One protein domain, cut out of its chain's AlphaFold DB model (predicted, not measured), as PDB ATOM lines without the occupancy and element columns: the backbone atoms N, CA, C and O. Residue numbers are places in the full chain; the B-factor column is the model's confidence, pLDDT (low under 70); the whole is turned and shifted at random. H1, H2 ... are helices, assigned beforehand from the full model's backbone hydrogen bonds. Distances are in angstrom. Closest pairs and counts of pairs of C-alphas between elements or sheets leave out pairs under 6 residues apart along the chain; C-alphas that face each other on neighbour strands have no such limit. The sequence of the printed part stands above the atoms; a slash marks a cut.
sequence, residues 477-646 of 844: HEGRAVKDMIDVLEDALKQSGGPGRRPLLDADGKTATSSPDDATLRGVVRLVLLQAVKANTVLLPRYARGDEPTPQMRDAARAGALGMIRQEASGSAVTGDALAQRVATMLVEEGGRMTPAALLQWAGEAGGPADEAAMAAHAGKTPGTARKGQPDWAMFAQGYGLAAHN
ATOM      1  N   HIS A 477      37.032 -50.115  25.685       60.09
ATOM      2  CA  HIS A 477      37.660 -50.360  26.988       60.09
ATOM      3  C   HIS A 477      38.847 -49.426  27.209       60.09
ATOM      4  O   HIS A 477      38.909 -48.785  28.249       60.09
ATOM      5  N   GLU A 478      39.693 -49.242  26.192       64.81
ATOM      6  CA  GLU A 478      40.732 -48.201  26.148       64.81
ATOM      7  C   GLU A 478      40.128 -46.801  26.369       64.81
ATOM      8  O   GLU A 478      40.613 -46.022  27.180       64.81
ATOM      9  N   GLY A 479      39.020 -46.482  25.693       66.44
ATOM     10  CA  GLY A 479      38.367 -45.177  25.790       66.44
ATOM     11  C   GLY A 479      37.700 -44.909  27.139       66.44
ATOM     12  O   GLY A 479      37.757 -43.788  27.642       66.44
ATOM     13  N   ARG A 480      37.093 -45.938  27.737       71.44
ATOM     14  CA  ARG A 480      36.554 -45.916  29.101       71.44
ATOM     15  C   ARG A 480      37.680 -45.740  30.102       71.44
ATOM     16  O   ARG A 480      37.609 -44.831  30.908       71.44
ATOM     17  N   ALA A 481      38.746 -46.513  29.962       76.12
ATOM     18  CA  ALA A 481      39.930 -46.420  30.793       76.12
ATOM     19  C   ALA A 481      40.585 -45.025  30.750       76.12
ATOM     20  O   ALA A 481      40.858 -44.456  31.802       76.12
ATOM     21  N   VAL A 482      40.748 -44.420  29.565       77.88
ATOM     22  CA  VAL A 482      41.233 -43.030  29.428       77.88
ATOM     23  C   VAL A 482      40.262 -42.026  30.057       77.88
ATOM     24  O   VAL A 482      40.696 -41.064  30.686       77.88
ATOM     25  N   LYS A 483      38.947 -42.237  29.937       83.19
ATOM     26  CA  LYS A 483      37.952 -41.387  30.602       83.19
ATOM     27  C   LYS A 483      38.001 -41.532  32.131       83.19
ATOM     28  O   LYS A 483      37.968 -40.524  32.824       83.19
ATOM     29  N   ASP A 484      38.119 -42.745  32.654       83.50
ATOM     30  CA  ASP A 484      38.189 -43.007  34.093       83.50
ATOM     31  C   ASP A 484      39.501 -42.428  34.677       83.50
ATOM     32  O   ASP A 484      39.494 -41.825  35.749       83.50
ATOM     33  N   MET A 485      40.610 -42.473  33.921       85.81
ATOM     34  CA  MET A 485      41.844 -41.731  34.230       85.81
ATOM     35  C   MET A 485      41.625 -40.208  34.269       85.81
ATOM     36  O   MET A 485      42.124 -39.547  35.179       85.81
ATOM     37  N   ILE A 486      40.885 -39.646  33.305       87.88
ATOM     38  CA  ILE A 486      40.510 -38.220  33.279       87.88
ATOM     39  C   ILE A 486      39.655 -37.858  34.497       87.88
ATOM     40  O   ILE A 486      39.898 -36.818  35.100       87.88
ATOM     41  N   ASP A 487      38.697 -38.703  34.881       88.00
ATOM     42  CA  ASP A 487      37.811 -38.467  36.024       88.00
ATOM     43  C   ASP A 487      38.601 -38.467  37.350       88.00
ATOM     44  O   ASP A 487      38.459 -37.532  38.142       88.00
ATOM     45  N   VAL A 488      39.514 -39.428  37.558       87.25
ATOM     46  CA  VAL A 488      40.415 -39.441  38.731       87.25
ATOM     47  C   VAL A 488      41.352 -38.230  38.742       87.25
ATOM     48  O   VAL A 488      41.572 -37.638  39.800       87.25
ATOM     49  N   LEU A 489      41.896 -37.834  37.588       87.38
ATOM     50  CA  LEU A 489      42.798 -36.686  37.483       87.38
ATOM     51  C   LEU A 489      42.070 -35.347  37.689       87.38
ATOM     52  O   LEU A 489      42.628 -34.438  38.303       87.38
ATOM     53  N   GLU A 490      40.821 -35.223  37.231       88.19
ATOM     54  CA  GLU A 490      39.969 -34.055  37.483       88.19
ATOM     55  C   GLU A 490      39.743 -33.870  38.992       88.19
ATOM     56  O   GLU A 490      39.868 -32.760  39.512       88.19
ATOM     57  N   ASP A 491      39.456 -34.958  39.709       84.69
ATOM     58  CA  ASP A 491      39.247 -34.928  41.157       84.69
ATOM     59  C   ASP A 491      40.553 -34.750  41.944       84.69
ATOM     60  O   ASP A 491      40.555 -34.034  42.948       84.69
ATOM     61  N   ALA A 492      41.675 -35.293  41.462       83.38
ATOM     62  CA  ALA A 492      42.999 -35.000  42.004       83.38
ATOM     63  C   ALA A 492      43.328 -33.507  41.910       83.38
ATOM     64  O   ALA A 492      43.615 -32.886  42.928       83.38
ATOM     65  N   LEU A 493      43.202 -32.898  40.726       83.62
ATOM     66  CA  LEU A 493      43.503 -31.476  40.535       83.62
ATOM     67  C   LEU A 493      42.640 -30.571  41.429       83.62
ATOM     68  O   LEU A 493      43.168 -29.624  42.008       83.62
ATOM     69  N   LYS A 494      41.352 -30.885  41.630       79.25
ATOM     70  CA  LYS A 494      40.499 -30.159  42.596       79.25
ATOM     71  C   LYS A 494      41.023 -30.263  44.034       79.25
ATOM     72  O   LYS A 494      41.015 -29.263  44.747       79.25
ATOM     73  N   GLN A 495      41.447 -31.456  44.460       72.44
ATOM     74  CA  GLN A 495      41.756 -31.775  45.862       72.44
ATOM     75  C   GLN A 495      43.199 -31.455  46.284       72.44
ATOM     76  O   GLN A 495      43.409 -31.042  47.423       72.44
ATOM     77  N   SER A 496      44.195 -31.663  45.414       62.78
ATOM     78  CA  SER A 496      45.627 -31.576  45.760       62.78
ATOM     79  C   SER A 496      46.381 -30.416  45.109       62.78
ATOM     80  O   SER A 496      47.486 -30.121  45.554       62.78
ATOM     81  N   GLY A 497      45.809 -29.792  44.074       55.25
ATOM     82  CA  GLY A 497      46.320 -28.608  43.375       55.25
ATOM     83  C   GLY A 497      47.833 -28.458  43.243       55.25
ATOM     84  O   GLY A 497      48.428 -27.481  43.691       55.25
ATOM     85  N   GLY A 498      48.429 -29.405  42.520       53.81
ATOM     86  CA  GLY A 498      49.753 -29.256  41.925       53.81
ATOM     87  C   GLY A 498      50.932 -29.167  42.912       53.81
ATOM     88  O   GLY A 498      50.814 -29.507  44.097       53.81
ATOM     89  N   PRO A 499      52.109 -28.743  42.408       45.91
ATOM     90  CA  PRO A 499      53.342 -28.599  43.182       45.91
ATOM     91  C   PRO A 499      53.194 -27.647  44.381       45.91
ATOM     92  O   PRO A 499      53.349 -26.438  44.265       45.91
ATOM     93  N   GLY A 500      52.899 -28.207  45.555       54.72
ATOM     94  CA  GLY A 500      52.642 -27.443  46.782       54.72
ATOM     95  C   GLY A 500      51.549 -28.028  47.679       54.72
ATOM     96  O   GLY A 500      51.478 -27.654  48.849       54.72
ATOM     97  N   ARG A 501      50.746 -28.982  47.177       57.66
ATOM     98  CA  ARG A 501      49.680 -29.680  47.931       57.66
ATOM     99  C   ARG A 501      48.617 -28.747  48.536       57.66
ATOM    100  O   ARG A 501      48.123 -29.000  49.636       57.66
ATOM    101  N   ARG A 502      48.266 -27.667  47.837       60.34
ATOM    102  CA  ARG A 502      47.138 -26.793  48.199       60.34
ATOM    103  C   ARG A 502      45.969 -27.108  47.264       60.34
ATOM    104  O   ARG A 502      46.223 -27.237  46.074       60.34
ATOM    105  N   PRO A 503      44.718 -27.236  47.737       63.88
ATOM    106  CA  PRO A 503      43.574 -27.419  46.844       63.88
ATOM    107  C   PRO A 503      43.515 -26.305  45.788       63.88
ATOM    108  O   PRO A 503      43.712 -25.139  46.130       63.88
ATOM    109  N   LEU A 504      43.218 -26.628  44.520       67.75
ATOM    110  CA  LEU A 504      42.950 -25.572  43.525       67.75
ATOM    111  C   LEU A 504      41.659 -24.827  43.845       67.75
ATOM    112  O   LEU A 504      41.522 -23.674  43.446       67.75
ATOM    113  N   LEU A 505      40.718 -25.503  44.510       64.44
ATOM    114  CA  LEU A 505      39.420 -24.966  44.881       64.44
ATOM    115  C   LEU A 505      39.210 -25.069  46.395       64.44
ATOM    116  O   LEU A 505      39.359 -26.146  46.974       64.44
ATOM    117  N   ASP A 506      38.798 -23.964  47.009       60.41
ATOM    118  CA  ASP A 506      38.282 -23.935  48.377       60.41
ATOM    119  C   ASP A 506      36.949 -24.697  48.488       60.41
ATOM    120  O   ASP A 506      36.308 -25.032  47.488       60.41
ATOM    121  N   ALA A 507      36.474 -24.920  49.719       57.69
ATOM    122  CA  ALA A 507      35.198 -25.594  49.992       57.69
ATOM    123  C   ALA A 507      33.977 -24.942  49.296       57.69
ATOM    124  O   ALA A 507      33.003 -25.630  48.997       57.69
ATOM    125  N   ASP A 508      34.060 -23.643  48.989       56.81
ATOM    126  CA  ASP A 508      33.056 -22.865  48.246       56.81
ATOM    127  C   ASP A 508      33.144 -23.030  46.709       56.81
ATOM    128  O   ASP A 508      32.354 -22.429  45.978       56.81
ATOM    129  N   GLY A 509      34.115 -23.788  46.190       58.50
ATOM    130  CA  GLY A 509      34.336 -23.987  44.752       58.50
ATOM    131  C   GLY A 509      35.019 -22.819  44.025       58.50
ATOM    132  O   GLY A 509      34.944 -22.744  42.799       58.50
ATOM    133  N   LYS A 510      35.667 -21.908  44.761       61.53
ATOM    134  CA  LYS A 510      36.461 -20.776  44.239       61.53
ATOM    135  C   LYS A 510      37.949 -21.109  44.275       61.53
ATOM    136  O   LYS A 510      38.340 -21.960  45.064       61.53
ATOM    137  N   THR A 511      38.771 -20.443  43.467       59.56
ATOM    138  CA  THR A 511      40.230 -20.613  43.530       59.56
ATOM    139  C   THR A 511      40.799 -20.162  44.876       59.56
ATOM    140  O   THR A 511      40.300 -19.210  45.464       59.56
ATOM    141  N   ALA A 512      41.820 -20.869  45.371       56.56
ATOM    142  CA  ALA A 512      42.372 -20.673  46.719       56.56
ATOM    143  C   ALA A 512      43.495 -19.610  46.811       56.56
ATOM    144  O   ALA A 512      44.132 -19.465  47.859       56.56
ATOM    145  N   THR A 513      43.815 -18.904  45.716       57.53
ATOM    146  CA  THR A 513      44.924 -17.933  45.667       57.53
ATOM    147  C   THR A 513      44.663 -16.788  44.687       57.53
ATOM    148  O   THR A 513      44.757 -16.968  43.471       57.53
ATOM    149  N   SER A 514      44.537 -15.570  45.214       51.81
ATOM    150  CA  SER A 514      44.327 -14.331  44.445       51.81
ATOM    151  C   SER A 514      45.484 -13.912  43.516       51.81
ATOM    152  O   SER A 514      45.322 -13.012  42.691       51.81
ATOM    153  N   SER A 515      46.642 -14.571  43.612       58.56
ATOM    154  CA  SER A 515      47.741 -14.490  42.643       58.56
ATOM    155  C   SER A 515      48.347 -15.887  42.443       58.56
ATOM    156  O   SER A 515      49.289 -16.234  43.160       58.56
ATOM    157  N   PRO A 516      47.816 -16.708  41.515       64.88
ATOM    158  CA  PRO A 516      48.333 -18.051  41.266       64.88
ATOM    159  C   PRO A 516      49.729 -17.989  40.634       64.88
ATOM    160  O   PRO A 516      49.975 -17.198  39.719       64.88
ATOM    161  N   ASP A 517      50.635 -18.846  41.103       71.88
ATOM    162  CA  ASP A 517      51.918 -19.088  40.439       71.88
ATOM    163  C   ASP A 517      51.733 -19.916  39.151       71.88
ATOM    164  O   ASP A 517      50.635 -20.391  38.850       71.88
ATOM    165  N   ASP A 518      52.794 -20.093  38.356       74.62
ATOM    166  CA  ASP A 518      52.686 -20.824  37.081       74.62
ATOM    167  C   ASP A 518      52.249 -22.284  37.263       74.62
ATOM    168  O   ASP A 518      51.568 -22.831  36.397       74.62
ATOM    169  N   ALA A 519      52.603 -22.908  38.389       75.12
ATOM    170  CA  ALA A 519      52.241 -24.285  38.700       75.12
ATOM    171  C   ALA A 519      50.736 -24.416  39.009       75.12
ATOM    172  O   ALA A 519      50.053 -25.273  38.443       75.12
ATOM    173  N   THR A 520      50.200 -23.511  39.832       75.06
ATOM    174  CA  THR A 520      48.767 -23.393  40.134       75.06
ATOM    175  C   THR A 520      47.977 -23.025  38.877       75.06
ATOM    176  O   THR A 520      46.955 -23.645  38.579       75.06
ATOM    177  N   LEU A 521      48.472 -22.067  38.083       77.69
ATOM    178  CA  LEU A 521      47.832 -21.617  36.846       77.69
ATOM    179  C   LEU A 521      47.756 -22.738  35.798       77.69
ATOM    180  O   LEU A 521      46.703 -22.942  35.193       77.69
ATOM    181  N   ARG A 522      48.834 -23.517  35.641       82.88
ATOM    182  CA  ARG A 522      48.878 -24.728  34.809       82.88
ATOM    183  C   ARG A 522      47.911 -25.804  35.315       82.88
ATOM    184  O   ARG A 522      47.205 -26.410  34.510       82.88
ATOM    185  N   GLY A 523      47.807 -25.996  36.632       82.44
ATOM    186  CA  GLY A 523      46.813 -26.876  37.254       82.44
ATOM    187  C   GLY A 523      45.369 -26.480  36.915       82.44
ATOM    188  O   GLY A 523      44.587 -27.324  36.477       82.44
ATOM    189  N   VAL A 524      45.034 -25.189  37.032       82.00
ATOM    190  CA  VAL A 524      43.721 -24.642  36.635       82.00
ATOM    191  C   VAL A 524      43.471 -24.846  35.140       82.00
ATOM    192  O   VAL A 524      42.394 -25.309  34.767       82.00
ATOM    193  N   VAL A 525      44.459 -24.561  34.282       86.75
ATOM    194  CA  VAL A 525      44.380 -24.766  32.824       86.75
ATOM    195  C   VAL A 525      44.090 -26.228  32.470       86.75
ATOM    196  O   VAL A 525      43.176 -26.489  31.686       86.75
ATOM    197  N   ARG A 526      44.801 -27.186  33.077       88.06
ATOM    198  CA  ARG A 526      44.559 -28.625  32.873       88.06
ATOM    199  C   ARG A 526      43.178 -29.048  33.362       88.06
ATOM    200  O   ARG A 526      42.483 -29.752  32.635       88.06
ATOM    201  N   LEU A 527      42.740 -28.577  34.533       87.19
ATOM    202  CA  LEU A 527      41.411 -28.873  35.080       87.19
ATOM    203  C   LEU A 527      40.292 -28.453  34.114       87.19
ATOM    204  O   LEU A 527      39.437 -29.267  33.762       87.19
ATOM    205  N   VAL A 528      40.315 -27.209  33.626       85.62
ATOM    206  CA  VAL A 528      39.279 -26.724  32.697       85.62
ATOM    207  C   VAL A 528      39.399 -27.338  31.301       85.62
ATOM    208  O   VAL A 528      38.392 -27.455  30.602       85.62
ATOM    209  N   LEU A 529      40.596 -27.771  30.895       87.00
ATOM    210  CA  LEU A 529      40.804 -28.503  29.648       87.00
ATOM    211  C   LEU A 529      40.237 -29.927  29.734       87.00
ATOM    212  O   LEU A 529      39.505 -30.326  28.832       87.00
ATOM    213  N   LEU A 530      40.476 -30.655  30.832       88.44
ATOM    214  CA  LEU A 530      39.859 -31.960  31.114       88.44
ATOM    215  C   LEU A 530      38.329 -31.844  31.138       88.44
ATOM    216  O   LEU A 530      37.643 -32.618  30.472       88.44
ATOM    217  N   GLN A 531      37.787 -30.823  31.810       87.06
ATOM    218  CA  GLN A 531      36.346 -30.546  31.833       87.06
ATOM    219  C   GLN A 531      35.790 -30.210  30.441       87.06
ATOM    220  O   GLN A 531      34.734 -30.721  30.062       87.06
ATOM    221  N   ALA A 532      36.496 -29.406  29.640       80.31
ATOM    222  CA  ALA A 532      36.103 -29.108  28.264       80.31
ATOM    223  C   ALA A 532      36.172 -30.351  27.358       80.31
ATOM    224  O   ALA A 532      35.290 -30.537  26.516       80.31
ATOM    225  N   VAL A 533      37.165 -31.226  27.543       80.44
ATOM    226  CA  VAL A 533      37.275 -32.504  26.825       80.44
ATOM    227  C   VAL A 533      36.129 -33.435  27.206       80.44
ATOM    228  O   VAL A 533      35.401 -33.886  26.324       80.44
ATOM    229  N   LYS A 534      35.883 -33.629  28.501       81.81
ATOM    230  CA  LYS A 534      34.795 -34.451  29.047       81.81
ATOM    231  C   LYS A 534      33.403 -33.976  28.614       81.81
ATOM    232  O   LYS A 534      32.563 -34.789  28.238       81.81
ATOM    233  N   ALA A 535      33.164 -32.663  28.598       73.12
ATOM    234  CA  ALA A 535      31.877 -32.084  28.209       73.12
ATOM    235  C   ALA A 535      31.568 -32.178  26.701       73.12
ATOM    236  O   ALA A 535      30.398 -32.150  26.322       73.12
ATOM    237  N   ASN A 536      32.588 -32.271  25.838       60.44
ATOM    238  CA  ASN A 536      32.416 -32.271  24.376       60.44
ATOM    239  C   ASN A 536      32.734 -33.627  23.713       60.44
ATOM    240  O   ASN A 536      32.350 -33.853  22.561       60.44
ATOM    241  N   THR A 537      33.398 -34.553  24.408       60.50
ATOM    242  CA  THR A 537      33.732 -35.883  23.882       60.50
ATOM    243  C   THR A 537      32.664 -36.899  24.285       60.50
ATOM    244  O   THR A 537      32.710 -37.518  25.345       60.50
ATOM    245  N   VAL A 538      31.678 -37.066  23.398       52.84
ATOM    246  CA  VAL A 538      30.477 -37.897  23.609       52.84
ATOM    247  C   VAL A 538      30.730 -39.404  23.431       52.84
ATOM    248  O   VAL A 538      29.940 -40.208  23.909       52.84
ATOM    249  N   LEU A 539      31.798 -39.804  22.730       49.88
ATOM    250  CA  LEU A 539      32.049 -41.201  22.350       49.88
ATOM    251  C   LEU A 539      33.361 -41.713  22.954       49.88
ATOM    252  O   LEU A 539      34.423 -41.170  22.639       49.88
ATOM    253  N   LEU A 540      33.306 -42.802  23.729       56.84
ATOM    254  CA  LEU A 540      34.489 -43.439  24.330       56.84
ATOM    255  C   LEU A 540      35.651 -43.705  23.347       56.84
ATOM    256  O   LEU A 540      36.775 -43.331  23.678       56.84
ATOM    257  N   PRO A 541      35.439 -44.204  22.109       56.31
ATOM    258  CA  PRO A 541      36.533 -44.432  21.157       56.31
ATOM    259  C   PRO A 541      37.327 -43.182  20.741       56.31
ATOM    260  O   PRO A 541      38.346 -43.317  20.071       56.31
ATOM    261  N   ARG A 542      36.868 -41.966  21.076       55.06
ATOM    262  CA  ARG A 542      37.622 -40.720  20.846       55.06
ATOM    263  C   ARG A 542      38.599 -40.402  21.980       55.06
ATOM    264  O   ARG A 542      39.650 -39.833  21.710       55.06
ATOM    265  N   TYR A 543      38.294 -40.830  23.207       64.25
ATOM    266  CA  TYR A 543      39.246 -40.795  24.318       64.25
ATOM    267  C   TYR A 543      40.407 -41.765  24.048       64.25
ATOM    268  O   TYR A 543      41.558 -41.372  24.173       64.25
ATOM    269  N   ALA A 544      40.125 -42.978  23.549       62.78
ATOM    270  CA  ALA A 544      41.154 -43.964  23.179       62.78
ATOM    271  C   ALA A 544      42.161 -43.438  22.137       62.78
ATOM    272  O   ALA A 544      43.351 -43.724  22.208       62.78
ATOM    273  N   ARG A 545      41.692 -42.636  21.170       63.84
ATOM    274  CA  ARG A 545      42.543 -42.010  20.141       63.84
ATOM    275  C   ARG A 545      43.393 -40.851  20.664       63.84
ATOM    276  O   ARG A 545      44.308 -40.428  19.962       63.84
ATOM    277  N   GLY A 546      43.059 -40.302  21.834       61.28
ATOM    278  CA  GLY A 546      43.657 -39.074  22.348       61.28
ATOM    279  C   GLY A 546      43.477 -37.881  21.403       61.28
ATOM    280  O   GLY A 546      44.429 -37.125  21.214       61.28
ATOM    281  N   ASP A 547      42.297 -37.740  20.776       64.69
ATOM    282  CA  ASP A 547      41.975 -36.629  19.863       64.69
ATOM    283  C   ASP A 547      42.400 -35.272  20.468       64.69
ATOM    284  O   ASP A 547      42.171 -35.004  21.650       64.69
ATOM    285  N   GLU A 548      42.978 -34.381  19.657       73.62
ATOM    286  CA  GLU A 548      43.356 -33.044  20.131       73.62
ATOM    287  C   GLU A 548      42.114 -32.214  20.513       73.62
ATOM    288  O   GLU A 548      41.124 -32.205  19.768       73.62
ATOM    289  N   PRO A 549      42.156 -31.463  21.631       75.44
ATOM    290  CA  PRO A 549      41.118 -30.507  21.990       75.44
ATOM    291  C   PRO A 549      40.830 -29.543  20.835       75.44
ATOM    292  O   PRO A 549      41.690 -28.766  20.414       75.44
ATOM    293  N   THR A 550      39.597 -29.573  20.323       77.81
ATOM    294  CA  THR A 550      39.192 -28.688  19.219       77.81
ATOM    295  C   THR A 550      39.307 -27.212  19.630       77.81
ATOM    296  O   THR A 550      39.227 -26.902  20.824       77.81
ATOM    297  N   PRO A 551      39.404 -26.261  18.680       78.06
ATOM    298  CA  PRO A 551      39.448 -24.834  19.008       78.06
ATOM    299  C   PRO A 551      38.297 -24.374  19.916       78.06
ATOM    300  O   PRO A 551      38.519 -23.585  20.825       78.06
ATOM    301  N   GLN A 552      37.092 -24.938  19.755       73.25
ATOM    302  CA  GLN A 552      35.940 -24.639  20.619       73.25
ATOM    303  C   GLN A 552      36.140 -25.125  22.064       73.25
ATOM    304  O   GLN A 552      35.684 -24.475  23.002       73.25
ATOM    305  N   MET A 553      36.836 -26.250  22.252       78.00
ATOM    306  CA  MET A 553      37.165 -26.808  23.567       78.00
ATOM    307  C   MET A 553      38.280 -25.991  24.230       78.00
ATOM    308  O   MET A 553      38.167 -25.678  25.411       78.00
ATOM    309  N   ARG A 554      39.297 -25.559  23.466       80.94
ATOM    310  CA  ARG A 554      40.343 -24.635  23.945       80.94
ATOM    311  C   ARG A 554      39.769 -23.251  24.299       80.94
ATOM    312  O   ARG A 554      40.129 -22.700  25.334       80.94
ATOM    313  N   ASP A 555      38.817 -22.724  23.525       79.62
ATOM    314  CA  ASP A 555      38.091 -21.481  23.841       79.62
ATOM    315  C   ASP A 555      37.226 -21.611  25.106       79.62
ATOM    316  O   ASP A 555      37.195 -20.700  25.938       79.62
ATOM    317  N   ALA A 556      36.528 -22.740  25.274       77.62
ATOM    318  CA  ALA A 556      35.742 -23.026  26.474       77.62
ATOM    319  C   ALA A 556      36.637 -23.164  27.716       77.62
ATOM    320  O   ALA A 556      36.336 -22.569  28.748       77.62
ATOM    321  N   ALA A 557      37.767 -23.865  27.592       82.75
ATOM    322  CA  ALA A 557      38.794 -23.961  28.623       82.75
ATOM    323  C   ALA A 557      39.365 -22.573  28.974       82.75
ATOM    324  O   ALA A 557      39.405 -22.205  30.144       82.75
ATOM    325  N   ARG A 558      39.690 -21.731  27.980       83.56
ATOM    326  CA  ARG A 558      40.149 -20.344  28.199       83.56
ATOM    327  C   ARG A 558      39.130 -19.504  28.961       83.56
ATOM    328  O   ARG A 558      39.500 -18.782  29.885       83.56
ATOM    329  N   ALA A 559      37.855 -19.597  28.590       80.25
ATOM    330  CA  ALA A 559      36.774 -18.913  29.293       80.25
ATOM    331  C   ALA A 559      36.576 -19.457  30.720       80.25
ATOM    332  O   ALA A 559      36.314 -18.669  31.625       80.25
ATOM    333  N   GLY A 560      36.744 -20.768  30.924       78.44
ATOM    334  CA  GLY A 560      36.696 -21.428  32.229       78.44
ATOM    335  C   GLY A 560      37.816 -20.971  33.163       78.44
ATOM    336  O   GLY A 560      37.522 -20.450  34.234       78.44
ATOM    337  N   ALA A 561      39.080 -21.074  32.736       81.69
ATOM    338  CA  ALA A 561      40.241 -20.653  33.528       81.69
ATOM    339  C   ALA A 561      40.150 -19.169  33.908       81.69
ATOM    340  O   ALA A 561      40.267 -18.812  35.077       81.69
ATOM    341  N   LEU A 562      39.865 -18.294  32.935       77.94
ATOM    342  CA  LEU A 562      39.697 -16.868  33.217       77.94
ATOM    343  C   LEU A 562      38.452 -16.580  34.062       77.94
ATOM    344  O   LEU A 562      38.456 -15.604  34.801       77.94
ATOM    345  N   GLY A 563      37.401 -17.398  33.977       72.31
ATOM    346  CA  GLY A 563      36.220 -17.298  34.833       72.31
ATOM    347  C   GLY A 563      36.527 -17.630  36.293       72.31
ATOM    348  O   GLY A 563      36.150 -16.856  37.169       72.31
ATOM    349  N   MET A 564      37.258 -18.724  36.534       72.94
ATOM    350  CA  MET A 564      37.712 -19.135  37.866       72.94
ATOM    351  C   MET A 564      38.593 -18.049  38.501       72.94
ATOM    352  O   MET A 564      38.270 -17.561  39.578       72.94
ATOM    353  N   ILE A 565      39.617 -17.563  37.788       70.44
ATOM    354  CA  ILE A 565      40.563 -16.572  38.333       70.44
ATOM    355  C   ILE A 565      39.920 -15.177  38.502       70.44
ATOM    356  O   ILE A 565      40.231 -14.444  39.440       70.44
ATOM    357  N   ARG A 566      38.995 -14.768  37.619       62.22
ATOM    358  CA  ARG A 566      38.354 -13.436  37.705       62.22
ATOM    359  C   ARG A 566      37.353 -13.295  38.850       62.22
ATOM    360  O   ARG A 566      37.023 -12.160  39.180       62.22
ATOM    361  N   GLN A 567      36.871 -14.386  39.448       54.47
ATOM    362  CA  GLN A 567      35.976 -14.299  40.609       54.47
ATOM    363  C   GLN A 567      36.682 -13.817  41.892       54.47
ATOM    364  O   GLN A 567      35.990 -13.383  42.810       54.47
ATOM    365  N   GLU A 568      38.020 -13.804  41.934       48.88
ATOM    366  CA  GLU A 568      38.810 -13.251  43.049       48.88
ATOM    367  C   GLU A 568      39.333 -11.820  42.808       48.88
ATOM    368  O   GLU A 568      39.646 -11.099  43.753       48.88
ATOM    369  N   ALA A 569      39.442 -11.373  41.553       51.06
ATOM    370  CA  ALA A 569      40.188 -10.164  41.181       51.06
ATOM    371  C   ALA A 569      39.399  -8.843  41.349       51.06
ATOM    372  O   ALA A 569      39.341  -8.015  40.438       51.06
ATOM    373  N   SER A 570      38.798  -8.602  42.517       43.41
ATOM    374  CA  SER A 570      37.940  -7.435  42.785       43.41
ATOM    375  C   SER A 570      38.690  -6.112  43.061       43.41
ATOM    376  O   SER A 570      38.192  -5.295  43.834       43.41
ATOM    377  N   GLY A 571      39.881  -5.881  42.480       45.47
ATOM    378  CA  GLY A 571      40.732  -4.751  42.904       45.47
ATOM    379  C   GLY A 571      41.804  -4.176  41.965       45.47
ATOM    380  O   GLY A 571      42.357  -3.137  42.313       45.47
ATOM    381  N   SER A 572      42.128  -4.755  40.799       41.34
ATOM    382  CA  SER A 572      43.127  -4.139  39.894       41.34
ATOM    383  C   SER A 572      42.834  -4.372  38.414       41.34
ATOM    384  O   SER A 572      42.765  -5.504  37.944       41.34
ATOM    385  N   ALA A 573      42.688  -3.277  37.664       47.94
ATOM    386  CA  ALA A 573      42.316  -3.290  36.248       47.94
ATOM    387  C   ALA A 573      43.488  -3.573  35.281       47.94
ATOM    388  O   ALA A 573      43.278  -3.601  34.073       47.94
ATOM    389  N   VAL A 574      44.712  -3.772  35.788       43.94
ATOM    390  CA  VAL A 574      45.944  -3.815  34.967       43.94
ATOM    391  C   VAL A 574      46.439  -5.247  34.691       43.94
ATOM    392  O   VAL A 574      47.209  -5.472  33.763       43.94
ATOM    393  N   THR A 575      45.965  -6.259  35.426       52.06
ATOM    394  CA  THR A 575      46.400  -7.664  35.259       52.06
ATOM    395  C   THR A 575      45.601  -8.463  34.219       52.06
ATOM    396  O   THR A 575      45.990  -9.578  33.871       52.06
ATOM    397  N   GLY A 576      44.497  -7.914  33.698       61.09
ATOM    398  CA  GLY A 576      43.502  -8.658  32.915       61.09
ATOM    399  C   GLY A 576      44.001  -9.257  31.595       61.09
ATOM    400  O   GLY A 576      43.686 -10.415  31.307       61.09
ATOM    401  N   ASP A 577      44.775  -8.500  30.814       63.69
ATOM    402  CA  ASP A 577      45.183  -8.907  29.461       63.69
ATOM    403  C   ASP A 577      46.468  -9.744  29.460       63.69
ATOM    404  O   ASP A 577      46.517 -10.783  28.799       63.69
ATOM    405  N   ALA A 578      47.464  -9.382  30.276       70.00
ATOM    406  CA  ALA A 578      48.689 -10.168  30.436       70.00
ATOM    407  C   ALA A 578      48.395 -11.579  30.983       70.00
ATOM    408  O   ALA A 578      48.926 -12.568  30.475       70.00
ATOM    409  N   LEU A 579      47.481 -11.702  31.955       73.81
ATOM    410  CA  LEU A 579      46.999 -12.999  32.438       73.81
ATOM    411  C   LEU A 579      46.220 -13.756  31.349       73.81
ATOM    412  O   LEU A 579      46.425 -14.955  31.164       73.81
ATOM    413  N   ALA A 580      45.355 -13.072  30.591       74.50
ATOM    414  CA  ALA A 580      44.604 -13.684  29.493       74.50
ATOM    415  C   ALA A 580      45.483 -14.134  28.316       74.50
ATOM    416  O   ALA A 580      45.058 -15.011  27.552       74.50
ATOM    417  N   GLN A 581      46.681 -13.565  28.173       80.38
ATOM    418  CA  GLN A 581      47.723 -14.015  27.255       80.38
ATOM    419  C   GLN A 581      48.506 -15.201  27.842       80.38
ATOM    420  O   GLN A 581      48.619 -16.218  27.167       80.38
ATOM    421  N   ARG A 582      48.933 -15.144  29.112       80.75
ATOM    422  CA  ARG A 582      49.631 -16.246  29.813       80.75
ATOM    423  C   ARG A 582      48.806 -17.541  29.836       80.75
ATOM    424  O   ARG A 582      49.302 -18.594  29.452       80.75
ATOM    425  N   VAL A 583      47.514 -17.445  30.170       83.88
ATOM    426  CA  VAL A 583      46.552 -18.563  30.103       83.88
ATOM    427  C   VAL A 583      46.378 -19.085  28.673       83.88
ATOM    428  O   VAL A 583      46.210 -20.285  28.479       83.88
ATOM    429  N   ALA A 584      46.425 -18.215  27.658       83.19
ATOM    430  CA  ALA A 584      46.337 -18.647  26.264       83.19
ATOM    431  C   ALA A 584      47.589 -19.420  25.822       83.19
ATOM    432  O   ALA A 584      47.443 -20.438  25.154       83.19
ATOM    433  N   THR A 585      48.786 -18.987  26.231       85.94
ATOM    434  CA  THR A 585      50.041 -19.713  25.983       85.94
ATOM    435  C   THR A 585      50.018 -21.090  26.648       85.94
ATOM    436  O   THR A 585      50.195 -22.095  25.964       85.94
ATOM    437  N   MET A 586      49.671 -21.169  27.937       87.12
ATOM    438  CA  MET A 586      49.563 -22.449  28.652       87.12
ATOM    439  C   MET A 586      48.514 -23.393  28.044       87.12
ATOM    440  O   MET A 586      48.711 -24.601  28.024       87.12
ATOM    441  N   LEU A 587      47.409 -22.871  27.495       85.38
ATOM    442  CA  LEU A 587      46.415 -23.680  26.773       85.38
ATOM    443  C   LEU A 587      46.889 -24.194  25.408       85.38
ATOM    444  O   LEU A 587      46.261 -25.102  24.862       85.38
ATOM    445  N   VAL A 588      47.952 -23.622  24.839       84.19
ATOM    446  CA  VAL A 588      48.627 -24.163  23.652       84.19
ATOM    447  C   VAL A 588      49.644 -25.227  24.067       84.19
ATOM    448  O   VAL A 588      49.662 -26.290  23.456       84.19
ATOM    449  N   GLU A 589      50.414 -24.981  25.132       84.88
ATOM    450  CA  GLU A 589      51.397 -25.925  25.694       84.88
ATOM    451  C   GLU A 589      50.741 -27.220  26.209       84.88
ATOM    452  O   GLU A 589      51.111 -28.316  25.799       84.88
ATOM    453  N   GLU A 590      49.716 -27.101  27.055       82.50
ATOM    454  CA  GLU A 590      48.976 -28.233  27.637       82.50
ATOM    455  C   GLU A 590      47.865 -28.757  26.701       82.50
ATOM    456  O   GLU A 590      47.245 -29.787  26.952       82.50
ATOM    457  N   GLY A 591      47.586 -28.045  25.604       70.75
ATOM    458  CA  GLY A 591      46.479 -28.308  24.681       70.75
ATOM    459  C   GLY A 591      46.687 -29.459  23.696       70.75
ATOM    460  O   GLY A 591      45.952 -29.515  22.706       70.75
ATOM    461  N   GLY A 592      47.690 -30.313  23.911       76.69
ATOM    462  CA  GLY A 592      48.070 -31.421  23.029       76.69
ATOM    463  C   GLY A 592      47.097 -32.609  23.031       76.69
ATOM    464  O   GLY A 592      45.970 -32.534  23.520       76.69
ATOM    465  N   ARG A 593      47.537 -33.736  22.458       73.00
ATOM    466  CA  ARG A 593      46.769 -34.995  22.442       73.00
ATOM    467  C   ARG A 593      46.638 -35.572  23.845       73.00
ATOM    468  O   ARG A 593      47.648 -35.797  24.507       73.00
ATOM    469  N   MET A 594      45.413 -35.891  24.261       76.12
ATOM    470  CA  MET A 594      45.148 -36.546  25.549       76.12
ATOM    471  C   MET A 594      45.439 -38.049  25.480       76.12
ATOM    472  O   MET A 594      44.534 -38.879  25.499       76.12
ATOM    473  N   THR A 595      46.717 -38.394  25.349       82.12
ATOM    474  CA  THR A 595      47.196 -39.781  25.383       82.12
ATOM    475  C   THR A 595      47.312 -40.289  26.827       82.12
ATOM    476  O   THR A 595      47.475 -39.480  27.747       82.12
ATOM    477  N   PRO A 596      47.309 -41.619  27.061       81.94
ATOM    478  CA  PRO A 596      47.564 -42.183  28.389       81.94
ATOM    479  C   PRO A 596      48.873 -41.680  29.018       81.94
ATOM    480  O   PRO A 596      48.903 -41.389  30.209       81.94
ATOM    481  N   ALA A 597      49.927 -41.504  28.211       83.38
ATOM    482  CA  ALA A 597      51.218 -40.977  28.652       83.38
ATOM    483  C   ALA A 597      51.144 -39.508  29.116       83.38
ATOM    484  O   ALA A 597      51.699 -39.170  30.158       83.38
ATOM    485  N   ALA A 598      50.413 -38.645  28.397       84.56
ATOM    486  CA  ALA A 598      50.207 -37.254  28.811       84.56
ATOM    487  C   ALA A 598      49.411 -37.167  30.128       84.56
ATOM    488  O   ALA A 598      49.756 -36.394  31.021       84.56
ATOM    489  N   LEU A 599      48.386 -38.011  30.286       87.38
ATOM    490  CA  LEU A 599      47.614 -38.094  31.528       87.38
ATOM    491  C   LEU A 599      48.451 -38.632  32.700       87.38
ATOM    492  O   LEU A 599      48.291 -38.142  33.816       87.38
ATOM    493  N   LEU A 600      49.351 -39.595  32.466       87.62
ATOM    494  CA  LEU A 600      50.285 -40.104  33.480       87.62
ATOM    495  C   LEU A 600      51.271 -39.021  33.942       87.62
ATOM    496  O   LEU A 600      51.455 -38.837  35.142       87.62
ATOM    497  N   GLN A 601      51.833 -38.240  33.013       87.00
ATOM    498  CA  GLN A 601      52.678 -37.094  33.360       87.00
ATOM    499  C   GLN A 601      51.922 -36.097  34.258       87.00
ATOM    500  O   GLN A 601      52.422 -35.682  35.306       87.00
ATOM    501  N   TRP A 602      50.687 -35.745  33.888       87.06
ATOM    502  CA  TRP A 602      49.858 -34.831  34.678       87.06
ATOM    503  C   TRP A 602      49.456 -35.415  36.042       87.06
ATOM    504  O   TRP A 602      49.342 -34.659  37.008       87.06
ATOM    505  N   ALA A 603      49.269 -36.735  36.147       86.88
ATOM    506  CA  ALA A 603      49.016 -37.417  37.414       86.88
ATOM    507  C   ALA A 603      50.210 -37.304  38.370       86.88
ATOM    508  O   ALA A 603      50.009 -36.960  39.536       86.88
ATOM    509  N   GLY A 604      51.439 -37.485  37.879       83.88
ATOM    510  CA  GLY A 604      52.660 -37.258  38.656       83.88
ATOM    511  C   GLY A 604      52.741 -35.838  39.224       83.88
ATOM    512  O   GLY A 604      52.944 -35.650  40.424       83.88
ATOM    513  N   GLU A 605      52.484 -34.830  38.385       78.44
ATOM    514  CA  GLU A 605      52.468 -33.417  38.795       78.44
ATOM    515  C   GLU A 605      51.320 -33.074  39.777       78.44
ATOM    516  O   GLU A 605      51.436 -32.124  40.553       78.44
ATOM    517  N   ALA A 606      50.237 -33.863  39.803       76.56
ATOM    518  CA  ALA A 606      49.129 -33.751  40.762       76.56
ATOM    519  C   ALA A 606      49.351 -34.534  42.081       76.56
ATOM    520  O   ALA A 606      48.470 -34.552  42.950       76.56
ATOM    521  N   GLY A 607      50.514 -35.176  42.256       76.00
ATOM    522  CA  GLY A 607      50.854 -35.981  43.436       76.00
ATOM    523  C   GLY A 607      50.393 -37.443  43.374       76.00
ATOM    524  O   GLY A 607      50.311 -38.101  44.414       76.00
ATOM    525  N   GLY A 608      50.066 -37.928  42.178       81.00
ATOM    526  CA  GLY A 608      49.821 -39.331  41.858       81.00
ATOM    527  C   GLY A 608      51.065 -40.043  41.303       81.00
ATOM    528  O   GLY A 608      52.191 -39.590  41.517       81.00
ATOM    529  N   PRO A 609      50.886 -41.176  40.603       83.44
ATOM    530  CA  PRO A 609      51.981 -41.891  39.954       83.44
ATOM    531  C   PRO A 609      52.528 -41.085  38.767       83.44
ATOM    532  O   PRO A 609      51.756 -40.587  37.955       83.44
ATOM    533  N   ALA A 610      53.856 -40.958  38.676       79.88
ATOM    534  CA  ALA A 610      54.534 -40.135  37.666       79.88
ATOM    535  C   ALA A 610      55.095 -40.927  36.469       79.88
ATOM    536  O   ALA A 610      55.387 -40.343  35.429       79.88
ATOM    537  N   ASP A 611      55.247 -42.244  36.614       80.38
ATOM    538  CA  ASP A 611      55.796 -43.154  35.608       80.38
ATOM    539  C   ASP A 611      55.204 -44.572  35.766       80.38
ATOM    540  O   ASP A 611      54.478 -44.863  36.722       80.38
ATOM    541  N   GLU A 612      55.500 -45.469  34.822       78.12
ATOM    542  CA  GLU A 612      54.985 -46.848  34.824       78.12
ATOM    543  C   GLU A 612      55.479 -47.686  36.021       78.12
ATOM    544  O   GLU A 612      54.789 -48.613  36.453       78.12
ATOM    545  N   ALA A 613      56.627 -47.349  36.619       78.00
ATOM    546  CA  ALA A 613      57.138 -48.044  37.800       78.00
ATOM    547  C   ALA A 613      56.369 -47.628  39.068       78.00
ATOM    548  O   ALA A 613      55.998 -48.478  39.879       78.00
ATOM    549  N   ALA A 614      56.038 -46.342  39.206       76.81
ATOM    550  CA  ALA A 614      55.149 -45.834  40.248       76.81
ATOM    551  C   ALA A 614      53.731 -46.423  40.123       76.81
ATOM    552  O   ALA A 614      53.087 -46.714  41.133       76.81
ATOM    553  N   MET A 615      53.259 -46.674  38.898       79.25
ATOM    554  CA  MET A 615      51.972 -47.333  38.639       79.25
ATOM    555  C   MET A 615      51.925 -48.775  39.159       79.25
ATOM    556  O   MET A 615      50.887 -49.206  39.667       79.25
ATOM    557  N   ALA A 616      53.043 -49.508  39.128       74.50
ATOM    558  CA  ALA A 616      53.114 -50.872  39.659       74.50
ATOM    559  C   ALA A 616      52.823 -50.945  41.172       74.50
ATOM    560  O   ALA A 616      52.248 -51.925  41.640       74.50
ATOM    561  N   ALA A 617      53.114 -49.885  41.938       77.38
ATOM    562  CA  ALA A 617      52.737 -49.791  43.353       77.38
ATOM    563  C   ALA A 617      51.222 -49.596  43.578       77.38
ATOM    564  O   ALA A 617      50.754 -49.664  44.720       77.38
ATOM    565  N   HIS A 618      50.444 -49.341  42.524       76.88
ATOM    566  CA  HIS A 618      48.984 -49.213  42.549       76.88
ATOM    567  C   HIS A 618      48.263 -50.341  41.795       76.88
ATOM    568  O   HIS A 618      47.112 -50.637  42.118       76.88
ATOM    569  N   ALA A 619      48.943 -51.016  40.867       64.75
ATOM    570  CA  ALA A 619      48.457 -52.226  40.214       64.75
ATOM    571  C   ALA A 619      48.079 -53.316  41.239       64.75
ATOM    572  O   ALA A 619      48.773 -53.540  42.229       64.75
ATOM    573  N   GLY A 620      46.944 -53.985  41.017       62.03
ATOM    574  CA  GLY A 620      46.430 -55.037  41.905       62.03
ATOM    575  C   GLY A 620      45.690 -54.550  43.161       62.03
ATOM    576  O   GLY A 620      45.111 -55.373  43.864       62.03
ATOM    577  N   LYS A 621      45.645 -53.239  43.443       72.81
ATOM    578  CA  LYS A 621      44.740 -52.678  44.464       72.81
ATOM    579  C   LYS A 621      43.313 -52.594  43.916       72.81
ATOM    580  O   LYS A 621      43.116 -52.276  42.747       72.81
ATOM    581  N   THR A 622      42.319 -52.849  44.764       71.69
ATOM    582  CA  THR A 622      40.903 -52.812  44.376       71.69
ATOM    583  C   THR A 622      40.453 -51.375  44.052       71.69
ATOM    584  O   THR A 622      40.567 -50.508  44.918       71.69
ATOM    585  N   PRO A 623      39.911 -51.095  42.853       70.94
ATOM    586  CA  PRO A 623      39.315 -49.797  42.537       70.94
ATOM    587  C   PRO A 623      38.102 -49.494  43.428       70.94
ATOM    588  O   PRO A 623      37.402 -50.399  43.882       70.94
ATOM    589  N   GLY A 624      37.825 -48.216  43.663       66.06
ATOM    590  CA  GLY A 624      36.719 -47.738  44.493       66.06
ATOM    591  C   GLY A 624      36.987 -47.772  46.002       66.06
ATOM    592  O   GLY A 624      36.113 -47.385  46.774       66.06
ATOM    593  N   THR A 625      38.175 -48.203  46.450       68.50
ATOM    594  CA  THR A 625      38.532 -48.285  47.883       68.50
ATOM    595  C   THR A 625      39.411 -47.127  48.371       68.50
ATOM    596  O   THR A 625      40.066 -47.241  49.411       68.50
ATOM    597  N   ALA A 626      39.476 -46.021  47.625       71.56
ATOM    598  CA  ALA A 626      40.225 -44.832  48.021       71.56
ATOM    599  C   ALA A 626      39.722 -44.265  49.365       71.56
ATOM    600  O   ALA A 626      38.524 -44.268  49.662       71.56
ATOM    601  N   ARG A 627      40.640 -43.766  50.203       68.25
ATOM    602  CA  ARG A 627      40.263 -43.120  51.470       68.25
ATOM    603  C   ARG A 627      39.495 -41.832  51.172       68.25
ATOM    604  O   ARG A 627      39.832 -41.106  50.244       68.25
ATOM    605  N   LYS A 628      38.486 -41.516  51.990       61.94
ATOM    606  CA  LYS A 628      37.679 -40.293  51.850       61.94
ATOM    607  C   LYS A 628      38.591 -39.053  51.828       61.94
ATOM    608  O   LYS A 628      39.255 -38.778  52.823       61.94
ATOM    609  N   GLY A 629      38.604 -38.325  50.708       63.09
ATOM    610  CA  GLY A 629      39.499 -37.178  50.480       63.09
ATOM    611  C   GLY A 629      40.859 -37.519  49.850       63.09
ATOM    612  O   GLY A 629      41.789 -36.730  49.974       63.09
ATOM    613  N   GLN A 630      41.003 -38.690  49.219       71.06
ATOM    614  CA  GLN A 630      42.150 -39.045  48.379       71.06
ATOM    615  C   GLN A 630      41.673 -39.486  46.982       71.06
ATOM    616  O   GLN A 630      40.670 -40.201  46.901       71.06
ATOM    617  N   PRO A 631      42.382 -39.126  45.894       79.88
ATOM    618  CA  PRO A 631      42.068 -39.609  44.550       79.88
ATOM    619  C   PRO A 631      42.279 -41.120  44.412       79.88
ATOM    620  O   PRO A 631      43.171 -41.700  45.040       79.88
ATOM    621  N   ASP A 632      41.487 -41.762  43.552       84.94
ATOM    622  CA  ASP A 632      41.578 -43.203  43.310       84.94
ATOM    623  C   ASP A 632      42.686 -43.561  42.309       84.94
ATOM    624  O   ASP A 632      42.461 -43.962  41.165       84.94
ATOM    625  N   TRP A 633      43.930 -43.442  42.769       85.44
ATOM    626  CA  TRP A 633      45.103 -43.818  41.983       85.44
ATOM    627  C   TRP A 633      45.160 -45.318  41.629       85.44
ATOM    628  O   TRP A 633      45.934 -45.693  40.753       85.44
ATOM    629  N   ALA A 634      44.354 -46.186  42.261       83.81
ATOM    630  CA  ALA A 634      44.229 -47.591  41.855       83.81
ATOM    631  C   ALA A 634      43.358 -47.732  40.594       83.81
ATOM    632  O   ALA A 634      43.744 -48.434  39.659       83.81
ATOM    633  N   MET A 635      42.244 -46.997  40.520       82.69
ATOM    634  CA  MET A 635      41.437 -46.874  39.300       82.69
ATOM    635  C   MET A 635      42.245 -46.253  38.148       82.69
ATOM    636  O   MET A 635      42.210 -46.765  37.029       82.69
ATOM    637  N   PHE A 636      43.050 -45.219  38.426       85.19
ATOM    638  CA  PHE A 636      43.962 -44.632  37.433       85.19
ATOM    639  C   PHE A 636      45.001 -45.648  36.921       85.19
ATOM    640  O   PHE A 636      45.215 -45.758  35.712       85.19
ATOM    641  N   ALA A 637      45.606 -46.434  37.822       82.50
ATOM    642  CA  ALA A 637      46.570 -47.480  37.466       82.50
ATOM    643  C   ALA A 637      45.956 -48.586  36.594       82.50
ATOM    644  O   ALA A 637      46.559 -48.996  35.600       82.50
ATOM    645  N   GLN A 638      44.737 -49.028  36.920       81.44
ATOM    646  CA  GLN A 638      44.000 -49.986  36.099       81.44
ATOM    647  C   GLN A 638      43.675 -49.411  34.713       81.44
ATOM    648  O   GLN A 638      43.880 -50.091  33.708       81.44
ATOM    649  N   GLY A 639      43.206 -48.160  34.651       78.38
ATOM    650  CA  GLY A 639      42.883 -47.488  33.395       78.38
ATOM    651  C   GLY A 639      44.091 -47.399  32.460       78.38
ATOM    652  O   GLY A 639      44.033 -47.844  31.314       78.38
ATOM    653  N   TYR A 640      45.232 -46.929  32.960       82.12
ATOM    654  CA  TYR A 640      46.444 -46.845  32.146       82.12
ATOM    655  C   TYR A 640      46.880 -48.214  31.612       82.12
ATOM    656  O   TYR A 640      47.169 -48.327  30.427       82.12
ATOM    657  N   GLY A 641      46.864 -49.270  32.435       74.50
ATOM    658  CA  GLY A 641      47.242 -50.615  31.985       74.50
ATOM    659  C   GLY A 641      46.357 -51.150  30.850       74.50
ATOM    660  O   GLY A 641      46.858 -51.775  29.915       74.50
ATOM    661  N   LEU A 642      45.051 -50.857  30.892       70.62
ATOM    662  CA  LEU A 642      44.104 -51.201  29.824       70.62
ATOM    663  C   LEU A 642      44.344 -50.372  28.549       70.62
ATOM    664  O   LEU A 642      44.322 -50.923  27.449       70.62
ATOM    665  N   ALA A 643      44.590 -49.065  28.687       72.25
ATOM    666  CA  ALA A 643      44.693 -48.131  27.563       72.25
ATOM    667  C   ALA A 643      46.083 -48.065  26.897       72.25
ATOM    668  O   ALA A 643      46.166 -47.824  25.697       72.25
ATOM    669  N   ALA A 644      47.172 -48.249  27.648       72.31
ATOM    670  CA  ALA A 644      48.545 -48.113  27.151       72.31
ATOM    671  C   ALA A 644      49.110 -49.417  26.562       72.31
ATOM    672  O   ALA A 644      49.959 -49.374  25.673       72.31
ATOM    673  N   HIS A 645      48.635 -50.577  27.028       66.56
ATOM    674  CA  HIS A 645      49.147 -51.889  26.608       66.56
ATOM    675  C   HIS A 645      48.139 -52.710  25.784       66.56
ATOM    676  O   HIS A 645      48.382 -53.887  25.522       66.56
ATOM    677  N   ASN A 646      47.004 -52.114  25.386       54.94
ATOM    678  CA  ASN A 646      45.870 -52.795  24.738       54.94
ATOM    679  C   ASN A 646      45.431 -54.069  25.488       54.94
ATOM    680  O   ASN A 646      45.032 -55.068  24.879       54.94
TER     681      ASN A 646
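This is residues 477 to 646 of the 844 residues of an uncharacterized protein of Pandoraea capi (UniProt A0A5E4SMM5). Two groups of three helices stand next to each other along the longest axis: a bundle of H1, H6 and H8, roughly side by side, and a crossed group of H2, H4 and H5, joined where H1 packs on H2. Short H3 sits by the first turns of H1, and short H7 lies beside H8. The printed part has 170 residues with eight named helices, H1 to H8 in order, and no named strand: all helix. It is compact, with a radius of gyration of the C-alphas of 16.0 A, yet elongated, spanning 52 by 33 by 24 A.

Find C-alpha 477 at (37.660, -50.360, 26.988); from there H1 runs 27.7 A to residue 496. Next come H2, residues 518 to 536, 26.5 A; H3, 540 to 544; H4, 551 to 566, 21.9 A; H5, 576 to 589, 20.3 A; H6, 596 to 605; H7, 612 to 616; and H8, 633 to 644, ending at C-alpha 644 (48.545, -48.113, 27.151).

Start at the hub, H1. It touches H8 at C-alphas 481 and 639, 4.1 A, H6 at 489 and 603, 6.3 A, and, with residues 478 to 483 alone, H3 at 479 and 544, 4.0 A. H1 and H2 form a helical hairpin, closest at C-alphas 490 and 527, 5.9 A. Beyond, H2 touches H4 at C-alphas 528 and 557, 4.9 A, at a steep tilt of 48 degrees. H4 and H5 are a hairpin too, closest at C-alphas 558 and 584, 6.7 A. In each helix every O i to N i+4 pair is within hydrogen-bond range.

The farthest C-alphas, Ala 573 and Gly 620, are 52.2 A apart. The printed part has no cut. The links H1 to H2 and H7 to H8 are long. Confidence is under 70 at 57 residues, among them 496 to 516.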